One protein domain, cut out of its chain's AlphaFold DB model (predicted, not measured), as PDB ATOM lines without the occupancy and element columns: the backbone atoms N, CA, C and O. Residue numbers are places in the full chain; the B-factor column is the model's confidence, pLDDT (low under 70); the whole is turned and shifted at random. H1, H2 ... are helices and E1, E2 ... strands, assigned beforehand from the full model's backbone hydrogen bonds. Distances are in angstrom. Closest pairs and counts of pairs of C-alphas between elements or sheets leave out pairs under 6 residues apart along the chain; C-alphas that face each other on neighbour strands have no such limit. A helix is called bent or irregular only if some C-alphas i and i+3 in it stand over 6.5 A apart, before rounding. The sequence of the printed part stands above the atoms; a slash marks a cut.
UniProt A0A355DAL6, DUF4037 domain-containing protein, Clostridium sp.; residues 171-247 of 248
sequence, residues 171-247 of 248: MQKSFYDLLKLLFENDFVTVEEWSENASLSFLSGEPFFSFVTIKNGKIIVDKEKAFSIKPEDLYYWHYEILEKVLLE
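Overview. This is residues 171 to 247 of the 248 residues of the protein "DUF4037 domain-containing protein" of Clostridium sp. (UniProt A0A355DAL6). A small hairpin of two strands, E1 and E2, packs by E2 against the last part of the longest helix, H1, and the second-longest helix, H5, packs on H1 away from the hairpin. The short helices H2 and H3 sit towards one end of the longest axis, H2 near E2 and H3 near E1; H4 follows E2, and the chain then folds back into H5. The printed part has 77 residues, with five named helices and two named strands in the order H1, H2, H3, E1, E2, H4, H5; the sheet, E1 - E2, is antiparallel and the class is mostly helix. The whole is compact and rounded, with a radius of gyration of the C-alphas of 11.6 A and spans of 32 by 26 by 22 A.

Along the chain. Begin at C-alpha 211, at (186.128, 191.764, 183.261), where E1 starts; it covers residues 211 to 214 and 10.0 A, and E2, residues 217 to 220, covers 9.9 A. Then find C-alpha 171 at (180.297, 173.630, 193.292); from there H1 runs to residue 184, 21.5 A on. It is irregular: C-alphas 171 and 174 are 7.5 A apart. H2 is residues 190 to 194, H3 residues 199 to 203 and H4 residues 222 to 227, with lengths of 6.1 A, 7.6 A and 8.6 A. H5, residues 235 to 245, runs 15.1 A to C-alpha 245 at (172.259, 187.441, 183.628).

Arrangement. Look first at the hairpin E1 and E2, antiparallel at 150 degrees: N 212 and O 219 are 2.9 A apart and N 219 and O 212 2.8 A, both within hydrogen-bond range. Residues 188 to 189 pair antiparallel with residues 217 to 218 of E2. The closest C-alphas of H1 and E2, those of Leu 182 and Val 220, are 6.7 A apart. H1 and H5 touch, closest at the C-alphas of Tyr 176 and Ile 240, 5.8 A; they run the same way at a shallow tilt of 34 degrees, only just short of steep. H4 and H5 are close but not clearly touching, with the C-alphas of Phe 226 and Leu 245 closest at 7.4 A, and run opposite ways at a steep tilt of 48 degrees. The closest C-alphas of H2 and E2, Val 190 and Lys 217, are 5.9 A apart; those of H3 and E1, Leu 202 and Val 211, 7.1 A. H1 and H3 are apart. In H2 and H4 every O i to N i+4 pair is within hydrogen-bond range, against 9 of 10 in H1, 6 of 7 in H5 and 0 of 1 in H3, where 2 of 2 O i to N i+3 pairs are.

Size, cuts and confidence. Measure the size from Glu 191 to Glu 231, whose C-alphas, the two farthest apart, are 33.0 A from each other. The printed part has no cut, and no link is long. The mean pLDDT of the printed part is 94.0, and no printed residue is under 70.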
ATOM      1  N   MET A 171     178.998 173.340 193.933       95.25
ATOM      2  CA  MET A 171     180.297 173.630 193.292       95.25
ATOM      3  C   MET A 171     180.333 174.932 192.467       95.25
ATOM      4  O   MET A 171     181.404 175.387 192.085       95.25
ATOM      5  N   GLN A 172     179.170 175.494 192.132       95.25
ATOM      6  CA  GLN A 172     179.020 176.733 191.369       95.25
ATOM      7  C   GLN A 172     178.792 177.954 192.275       95.25
ATOM      8  O   GLN A 172     178.732 179.075 191.768       95.25
ATOM      9  N   LYS A 173     178.635 177.771 193.592       94.38
ATOM     10  CA  LYS A 173     178.168 178.823 194.502       94.38
ATOM     11  C   LYS A 173     179.132 180.000 194.598       94.38
ATOM     12  O   LYS A 173     178.695 181.134 194.419       94.38
ATOM     13  N   SER A 174     180.418 179.752 194.820       93.25
ATOM     14  CA  SER A 174     181.408 180.828 194.935       93.25
ATOM     15  C   SER A 174     181.501 181.638 193.638       93.25
ATOM     16  O   SER A 174     181.503 182.865 193.668       93.25
ATOM     17  N   PHE A 175     181.500 180.973 192.478       94.31
ATOM     18  CA  PHE A 175     181.493 181.655 191.177       94.31
ATOM     19  C   PHE A 175     180.223 182.480 190.961       94.31
ATOM     20  O   PHE A 175     180.301 183.604 190.469       94.31
ATOM     21  N   TYR A 176     179.067 181.935 191.341       95.06
ATOM     22  CA  TYR A 176     177.793 182.636 191.267       95.06
ATOM     23  C   TYR A 176     177.789 183.909 192.115       95.06
ATOM     24  O   TYR A 176     177.458 184.978 191.606       95.06
ATOM     25  N   ASP A 177     178.195 183.804 193.382       94.38
ATOM     26  CA  ASP A 177     178.208 184.929 194.318       94.38
ATOM     27  C   ASP A 177     179.182 186.030 193.844       94.38
ATOM     28  O   ASP A 177     178.839 187.213 193.866       94.38
ATOM     29  N   LEU A 178     180.358 185.650 193.323       95.50
ATOM     30  CA  LEU A 178     181.334 186.593 192.760       95.50
ATOM     31  C   LEU A 178     180.833 187.280 191.485       95.50
ATOM     32  O   LEU A 178     181.049 188.478 191.305       95.50
ATOM     33  N   LEU A 179     180.169 186.547 190.588       95.69
ATOM     34  CA  LEU A 179     179.569 187.151 189.400       95.69
ATOM     35  C   LEU A 179     178.448 188.107 189.792       95.69
ATOM     36  O   LEU A 179     178.414 189.235 189.307       95.69
ATOM     37  N   LYS A 180     177.580 187.704 190.717       94.94
ATOM     38  CA  LYS A 180     176.510 188.557 191.222       94.94
ATOM     39  C   LYS A 180     177.055 189.869 191.799       94.94
ATOM     40  O   LYS A 180     176.613 190.931 191.368       94.94
ATOM     41  N   LEU A 181     178.089 189.798 192.644       95.12
ATOM     42  CA  LEU A 181     178.796 190.975 193.168       95.12
ATOM     43  C   LEU A 181     179.266 191.912 192.044       95.12
ATOM     44  O   LEU A 181     179.085 193.125 192.125       95.12
ATOM     45  N   LEU A 182     179.851 191.363 190.978       95.44
ATOM     46  CA  LEU A 182     180.350 192.156 189.854       95.44
ATOM     47  C   LEU A 182     179.240 192.804 189.016       95.44
ATOM     48  O   LEU A 182     179.440 193.901 188.503       95.44
ATOM     49  N   PHE A 183     178.098 192.139 188.838       94.81
ATOM     50  CA  PHE A 183     177.024 192.627 187.967       94.81
ATOM     51  C   PHE A 183     176.048 193.592 188.651       94.81
ATOM     52  O   PHE A 183     175.497 194.474 187.976       94.81
ATOM     53  N   GLU A 184     175.852 193.439 189.963       94.31
ATOM     54  CA  GLU A 184     175.022 194.327 190.790       94.31
ATOM     55  C   GLU A 184     175.663 195.708 190.999       94.31
ATOM     56  O   GLU A 184     174.970 196.663 191.348       94.31
ATOM     57  N   ASN A 185     176.965 195.834 190.735       92.75
ATOM     58  CA  ASN A 185     177.721 197.069 190.890       92.75
ATOM     59  C   ASN A 185     178.214 197.602 189.536       92.75
ATOM     60  O   ASN A 185     178.507 196.846 188.612       92.75
ATOM     61  N   ASP A 186     178.355 198.924 189.414       90.38
ATOM     62  CA  ASP A 186     178.984 199.536 188.230       90.38
ATOM     63  C   ASP A 186     180.488 199.217 188.161       90.38
ATOM     64  O   ASP A 186     181.080 199.114 187.084       90.38
ATOM     65  N   PHE A 187     181.118 199.083 189.328       95.00
ATOM     66  CA  PHE A 187     182.478 198.597 189.511       95.00
ATOM     67  C   PHE A 187     182.642 198.045 190.932       95.00
ATOM     68  O   PHE A 187     181.955 198.491 191.847       95.00
ATOM     69  N   VAL A 188     183.611 197.154 191.119       96.69
ATOM     70  CA  VAL A 188     184.048 196.645 192.433       96.69
ATOM     71  C   VAL A 188     185.501 197.061 192.640       96.69
ATOM     72  O   VAL A 188     186.286 197.038 191.687       96.69
ATOM     73  N   THR A 189     185.898 197.508 193.831       97.06
ATOM     74  CA  THR A 189     187.319 197.840 194.060       97.06
ATOM     75  C   THR A 189     188.156 196.574 194.229       97.06
ATOM     76  O   THR A 189     187.654 195.512 194.592       97.06
ATOM     77  N   VAL A 190     189.460 196.664 193.962       95.50
ATOM     78  CA  VAL A 190     190.379 195.540 194.212       95.50
ATOM     79  C   VAL A 190     190.388 195.158 195.695       95.50
ATOM     80  O   VAL A 190     190.500 193.973 196.017       95.50
ATOM     81  N   GLU A 191     190.245 196.136 196.588       94.75
ATOM     82  CA  GLU A 191     190.151 195.916 198.029       94.75
ATOM     83  C   GLU A 191     188.898 195.108 198.389       94.75
ATOM     84  O   GLU A 191     189.027 194.061 199.016       94.75
ATOM     85  N   GLU A 192     187.720 195.525 197.913       94.81
ATOM     86  CA  GLU A 192     186.439 194.840 198.153       94.81
ATOM     87  C   GLU A 192     186.422 193.422 197.561       94.81
ATOM     88  O   GLU A 192     185.973 192.464 198.192       94.81
ATOM     89  N   TRP A 193     186.984 193.247 196.363       95.56
ATOM     90  CA  TRP A 193     187.137 191.921 195.768       95.56
ATOM     91  C   TRP A 193     188.015 191.006 196.623       95.56
ATOM     92  O   TRP A 193     187.683 189.838 196.816       95.56
ATOM     93  N   SER A 194     189.123 191.532 197.150       94.50
ATOM     94  CA  SER A 194     190.103 190.749 197.911       94.50
ATOM     95  C   SER A 194     189.573 190.252 199.259       94.50
ATOM     96  O   SER A 194     190.158 189.332 199.829       94.50
ATOM     97  N   GLU A 195     188.465 190.811 199.752       94.19
ATOM     98  CA  GLU A 195     187.734 190.281 200.912       94.19
ATOM     99  C   GLU A 195     186.997 188.971 200.591       94.19
ATOM    100  O   GLU A 195     186.754 188.167 201.489       94.19
ATOM    101  N   ASN A 196     186.682 188.733 199.313       92.62
ATOM    102  CA  ASN A 196     185.868 187.607 198.853       92.62
ATOM    103  C   ASN A 196     186.678 186.566 198.063       92.62
ATOM    104  O   ASN A 196     186.450 185.366 198.207       92.62
ATOM    105  N   ALA A 197     187.623 187.000 197.220       93.25
ATOM    106  CA  ALA A 197     188.391 186.107 196.356       93.25
ATOM    107  C   ALA A 197     189.777 186.653 195.981       93.25
ATOM    108  O   ALA A 197     190.048 187.850 195.963       93.25
ATOM    109  N   SER A 198     190.676 185.746 195.595       93.75
ATOM    110  CA  SER A 198     191.963 186.122 195.002       93.75
ATOM    111  C   SER A 198     191.760 186.783 193.636       93.75
ATOM    112  O   SER A 198     190.939 186.333 192.841       93.75
ATOM    113  N   LEU A 199     192.574 187.787 193.296       93.06
ATOM    114  CA  LEU A 199     192.591 188.387 191.949       93.06
ATOM    115  C   LEU A 199     192.902 187.377 190.833       93.06
ATOM    116  O   LEU A 199     192.563 187.618 189.677       93.06
ATOM    117  N   SER A 200     193.522 186.239 191.161       92.31
ATOM    118  CA  SER A 200     193.784 185.167 190.194       92.31
ATOM    119  C   SER A 200     192.507 184.603 189.556       92.31
ATOM    120  O   SER A 200     192.548 184.216 188.390       92.31
ATOM    121  N   PHE A 201     191.365 184.642 190.257       90.81
ATOM    122  CA  PHE A 201     190.066 184.230 189.709       90.81
ATOM    123  C   PHE A 201     189.681 185.035 188.465       90.81
ATOM    124  O   PHE A 201     189.149 184.472 187.515       90.81
ATOM    125  N   LEU A 202     190.023 186.329 188.420       92.69
ATOM    126  CA  LEU A 202     189.700 187.208 187.291       92.69
ATOM    127  C   LEU A 202     190.443 186.837 186.002       92.69
ATOM    128  O   LEU A 202     190.071 187.289 184.922       92.69
ATOM    129  N   SER A 203     191.499 186.026 186.110       91.00
ATOM    130  CA  SER A 203     192.238 185.497 184.958       91.00
ATOM    131  C   SER A 203     191.644 184.190 184.419       91.00
ATOM    132  O   SER A 203     192.086 183.712 183.377       91.00
ATOM    133  N   GLY A 204     190.676 183.597 185.125       88.88
ATOM    134  CA  GLY A 204     189.977 182.378 184.730       88.88
ATOM    135  C   GLY A 204     188.632 182.656 184.062       88.88
ATOM    136  O   GLY A 204     188.115 183.775 184.086       88.88
ATOM    137  N   GLU A 205     188.064 181.624 183.439       90.62
ATOM    138  CA  GLU A 205     186.675 181.670 182.981       90.62
ATOM    139  C   GLU A 205     185.706 181.731 184.177       90.62
ATOM    140  O   GLU A 205     186.023 181.208 185.244       90.62
ATOM    141  N   PRO A 206     184.528 182.356 184.017       92.44
ATOM    142  CA  PRO A 206     184.132 183.160 182.859       92.44
ATOM    143  C   PRO A 206     184.651 184.614 182.927       92.44
ATOM    144  O   PRO A 206     184.449 185.377 181.988       92.44
ATOM    145  N   PHE A 207     185.327 185.010 184.010       93.94
ATOM    146  CA  PHE A 207     185.665 186.405 184.320       93.94
ATOM    147  C   PHE A 207     186.525 187.101 183.260       93.94
ATOM    148  O   PHE A 207     186.179 188.204 182.831       93.94
ATOM    149  N   PHE A 208     187.622 186.482 182.801       92.50
ATOM    150  CA  PHE A 208     188.553 187.149 181.874       92.50
ATOM    151  C   PHE A 208     187.869 187.583 180.566       92.50
ATOM    152  O   PHE A 208     188.333 188.497 179.878       92.50
ATOM    153  N   SER A 209     186.758 186.926 180.218       92.25
ATOM    154  CA  SER A 209     186.013 187.186 178.997       92.25
ATOM    155  C   SER A 209     185.363 188.561 178.996       92.25
ATOM    156  O   SER A 209     185.246 189.134 177.922       92.25
ATOM    157  N   PHE A 210     184.986 189.143 180.133       94.62
ATOM    158  CA  PHE A 210     184.265 190.429 180.172       94.62
ATOM    159  C   PHE A 210     184.675 191.347 181.327       94.62
ATOM    160  O   PHE A 210     184.120 192.434 181.471       94.62
ATOM    161  N   VAL A 211     185.644 190.951 182.147       96.06
ATOM    162  CA  VAL A 211     186.128 191.764 183.261       96.06
ATOM    163  C   VAL A 211     187.433 192.463 182.889       96.06
ATOM    164  O   VAL A 211     188.347 191.867 182.322       96.06
ATOM    165  N   THR A 212     187.548 193.743 183.247       95.44
ATOM    166  CA  THR A 212     188.800 194.501 183.135       95.44
ATOM    167  C   THR A 212     189.134 195.203 184.443       95.44
ATOM    168  O   THR A 212     188.244 195.644 185.165       95.44
ATOM    169  N   ILE A 213     190.428 195.340 184.739       95.38
ATOM    170  CA  ILE A 213     190.909 196.094 185.901       95.38
ATOM    171  C   ILE A 213     191.488 197.424 185.411       95.38
ATOM    172  O   ILE A 213     192.424 197.439 184.610       95.38
ATOM    173  N   LYS A 214     190.945 198.550 185.884       94.06
ATOM    174  CA  LYS A 214     191.409 199.909 185.560       94.06
ATOM    175  C   LYS A 214     191.443 200.768 186.819       94.06
ATOM    176  O   LYS A 214     190.431 200.915 187.491       94.06
ATOM    177  N   ASN A 215     192.593 201.376 187.118       92.88
ATOM    178  CA  ASN A 215     192.768 202.297 188.254       92.88
ATOM    179  C   ASN A 215     192.264 201.727 189.599       92.88
ATOM    180  O   ASN A 215     191.561 202.414 190.334       92.88
ATOM    181  N   GLY A 216     192.571 200.457 189.890       93.75
ATOM    182  CA  GLY A 216     192.129 199.781 191.122       93.75
ATOM    183  C   GLY A 216     190.650 199.371 191.140       93.75
ATOM    184  O   GLY A 216     190.155 198.929 192.171       93.75
ATOM    185  N   LYS A 217     189.942 199.497 190.013       96.56
ATOM    186  CA  LYS A 217     188.538 199.103 189.865       96.56
ATOM    187  C   LYS A 217     188.397 197.946 188.894       96.56
ATOM    188  O   LYS A 217     188.982 197.969 187.812       96.56
ATOM    189  N   ILE A 218     187.594 196.973 189.278       97.19
ATOM    190  CA  ILE A 218     187.161 195.838 188.480       97.19
ATOM    191  C   ILE A 218     185.837 196.237 187.831       97.19
ATOM    192  O   ILE A 218     184.891 196.617 188.519       97.19
ATOM    193  N   ILE A 219     185.801 196.215 186.504       96.62
ATOM    194  CA  ILE A 219     184.683 196.710 185.699       96.62
ATOM    195  C   ILE A 219     184.216 195.587 184.781       96.62
ATOM    196  O   ILE A 219     185.033 194.976 184.083       96.62
ATOM    197  N   VAL A 220     182.904 195.361 184.766       96.69
ATOM    198  CA  VAL A 220     182.232 194.417 183.870       96.69
ATOM    199  C   VAL A 220     181.836 195.115 182.574       96.69
ATOM    200  O   VAL A 220     181.098 196.100 182.579       96.69
ATOM    201  N   ASP A 221     182.280 194.567 181.451       95.81
ATOM    202  CA  ASP A 221     181.726 194.860 180.133       95.81
ATOM    203  C   ASP A 221     180.429 194.055 179.950       95.81
ATOM    204  O   ASP A 221     180.443 192.884 179.556       95.81
ATOM    205  N   LYS A 222     179.294 194.673 180.304       93.56
ATOM    206  CA  LYS A 222     177.981 194.010 180.272       93.56
ATOM    207  C   LYS A 222     177.601 193.587 178.852       93.56
ATOM    208  O   LYS A 222     177.112 192.477 178.677       93.56
ATOM    209  N   GLU A 223     177.869 194.414 177.839       93.81
ATOM    210  CA  GLU A 223     177.575 194.070 176.439       93.81
ATOM    211  C   GLU A 223     178.318 192.804 176.018       93.81
ATOM    212  O   GLU A 223     177.719 191.885 175.450       93.81
ATOM    213  N   LYS A 224     179.607 192.716 176.367       94.56
ATOM    214  CA  LYS A 224     180.399 191.523 176.086       94.56
ATOM    215  C   LYS A 224     179.864 190.305 176.832       94.56
ATOM    216  O   LYS A 224     179.729 189.254 176.211       94.56
ATOM    217  N   ALA A 225     179.500 190.444 178.106       94.44
ATOM    218  CA  ALA A 225     178.918 189.344 178.871       94.44
ATOM    219  C   ALA A 225     177.604 188.815 178.269       94.44
ATOM    220  O   ALA A 225     177.462 187.606 178.115       94.44
ATOM    221  N   PHE A 226     176.682 189.696 177.862       94.44
ATOM    222  CA  PHE A 226     175.420 189.308 177.210       94.44
ATOM    223  C   PHE A 226     175.615 188.686 175.818       94.44
ATOM    224  O   PHE A 226     174.711 188.027 175.308       94.44
ATOM    225  N   SER A 227     176.774 188.898 175.188       95.19
ATOM    226  CA  SER A 227     177.092 188.324 173.876       95.19
ATOM    227  C   SER A 227     177.669 186.905 173.930       95.19
ATOM    228  O   SER A 227     177.757 186.262 172.883       95.19
ATOM    229  N   ILE A 228     178.061 186.426 175.120       95.25
ATOM    230  CA  ILE A 228     178.647 185.094 175.312       95.25
ATOM    231  C   ILE A 228     177.595 184.022 175.052       95.25
ATOM    232  O   ILE A 228     176.492 184.065 175.600       95.25
ATOM    233  N   LYS A 229     177.960 183.034 174.238       94.25
ATOM    234  CA  LYS A 229     177.111 181.895 173.891       94.25
ATOM    235  C   LYS A 229     177.518 180.631 174.656       94.25
ATOM    236  O   LYS A 229     178.650 180.551 175.137       94.25
ATOM    237  N   PRO A 230     176.637 179.614 174.735       92.44
ATOM    238  CA  PRO A 230     176.950 178.341 175.386       92.44
ATOM    239  C   PRO A 230     178.226 177.669 174.868       92.44
ATOM    240  O   PRO A 230     178.928 177.019 175.634       92.44
ATOM    241  N   GLU A 231     178.530 177.821 173.578       93.25
ATOM    242  CA  GLU A 231     179.727 177.261 172.940       93.25
ATOM    243  C   GLU A 231     181.042 177.989 173.276       93.25
ATOM    244  O   GLU A 231     182.113 177.437 173.019       93.25
ATOM    245  N   ASP A 232     180.977 179.197 173.843       91.94
ATOM    246  CA  ASP A 232     182.156 180.028 174.128       91.94
ATOM    247  C   ASP A 232     182.804 179.710 175.487       91.94
ATOM    248  O   ASP A 232     183.902 180.184 175.775       91.94
ATOM    249  N   LEU A 233     182.124 178.933 176.336       92.56
ATOM    250  CA  LEU A 233     182.560 178.581 177.685       92.56
ATOM    251  C   LEU A 233     182.363 177.087 177.942       92.56
ATOM    252  O   LEU A 233     181.540 176.422 177.310       92.56
ATOM    253  N   TYR A 234     183.050 176.552 178.954       90.44
ATOM    254  CA  TYR A 234     182.613 175.276 179.520       90.44
ATOM    255  C   TYR A 234     181.160 175.379 179.995       90.44
ATOM    256  O   TYR A 234     180.781 176.353 180.645       90.44
ATOM    257  N   TYR A 235     180.370 174.334 179.729       91.38
ATOM    258  CA  TYR A 235     178.927 174.340 179.989       91.38
ATOM    259  C   TYR A 235     178.581 174.776 181.424       91.38
ATOM    260  O   TYR A 235     177.661 175.557 181.630       91.38
ATOM    261  N   TRP A 236     179.366 174.333 182.412       91.19
ATOM    262  CA  TRP A 236     179.121 174.639 183.818       91.19
ATOM    263  C   TRP A 236     179.439 176.095 184.178       91.19
ATOM    264  O   TRP A 236     178.809 176.614 185.091       91.19
ATOM    265  N   HIS A 237     180.378 176.759 183.489       93.81
ATOM    266  CA  HIS A 237     180.603 178.202 183.630       93.81
ATOM    267  C   HIS A 237     179.456 178.984 182.989       93.81
ATOM    268  O   HIS A 237     178.983 179.966 183.562       93.81
ATOM    269  N   TYR A 238     179.005 178.540 181.811       94.75
ATOM    270  CA  TYR A 238     177.897 179.176 181.105       94.75
ATOM    271  C   TYR A 238     176.594 179.110 181.912       94.75
ATOM    272  O   TYR A 238     175.926 180.129 182.038       94.75
ATOM    273  N   GLU A 239     176.272 177.971 182.536       95.06
ATOM    274  CA  GLU A 239     175.100 177.837 183.422       95.06
ATOM    275  C   GLU A 239     175.070 178.901 184.530       95.06
ATOM    276  O   GLU A 239     174.012 179.436 184.858       95.06
ATOM    277  N   ILE A 240     176.233 179.236 185.101       95.00
ATOM    278  CA  ILE A 240     176.341 180.266 186.141       95.00
ATOM    279  C   ILE A 240     176.092 181.644 185.541       95.00
ATOM    280  O   ILE A 240     175.290 182.409 186.077       95.00
ATOM    281  N   LEU A 241     176.780 181.957 184.438       95.12
ATOM    282  CA  LEU A 241     176.666 183.250 183.772       95.12
ATOM    283  C   LEU A 241     175.227 183.500 183.314       95.12
ATOM    284  O   LEU A 241     174.665 184.539 183.640       95.12
ATOM    285  N   GLU A 242     174.613 182.535 182.629       95.25
ATOM    286  CA  GLU A 242     173.215 182.596 182.201       95.25
ATOM    287  C   GLU A 242     172.294 182.858 183.392       95.25
ATOM    288  O   GLU A 242     171.426 183.731 183.335       95.25
ATOM    289  N   LYS A 243     172.514 182.150 184.505       94.81
ATOM    290  CA  LYS A 243     171.681 182.321 185.690       94.81
ATOM    291  C   LYS A 243     171.797 183.718 186.296       94.81
ATOM    292  O   LYS A 243     170.768 184.282 186.655       94.81
ATOM    293  N   VAL A 244     173.009 184.269 186.388       94.25
ATOM    294  CA  VAL A 244     173.236 185.637 186.886       94.25
ATOM    295  C   VAL A 244     172.621 186.666 185.940       94.25
ATOM    296  O   VAL A 244     171.923 187.564 186.399       94.25
ATOM    297  N   LEU A 245     172.806 186.515 184.625       92.75
ATOM    298  CA  LEU A 245     172.259 187.441 183.628       92.75
ATOM    299  C   LEU A 245     170.723 187.466 183.601       92.75
ATOM    300  O   LEU A 245     170.149 188.500 183.285       92.75
ATOM    301  N   LEU A 246     170.055 186.361 183.949       91.75
ATOM    302  CA  LEU A 246     168.591 186.301 184.071       91.75
ATOM    303  C   LEU A 246     168.035 187.019 185.315       91.75
ATOM    304  O   LEU A 246     166.823 187.226 185.393       91.75
ATOM    305  N   GLU A 247     168.875 187.332 186.305       88.94
ATOM    306  CA  GLU A 247     168.473 188.000 187.553       88.94
ATOM    307  C   GLU A 247     168.704 189.520 187.544       88.94
ATOM    308  O   GLU A 247     168.275 190.195 188.481       88.94
TER     309      GLU A 247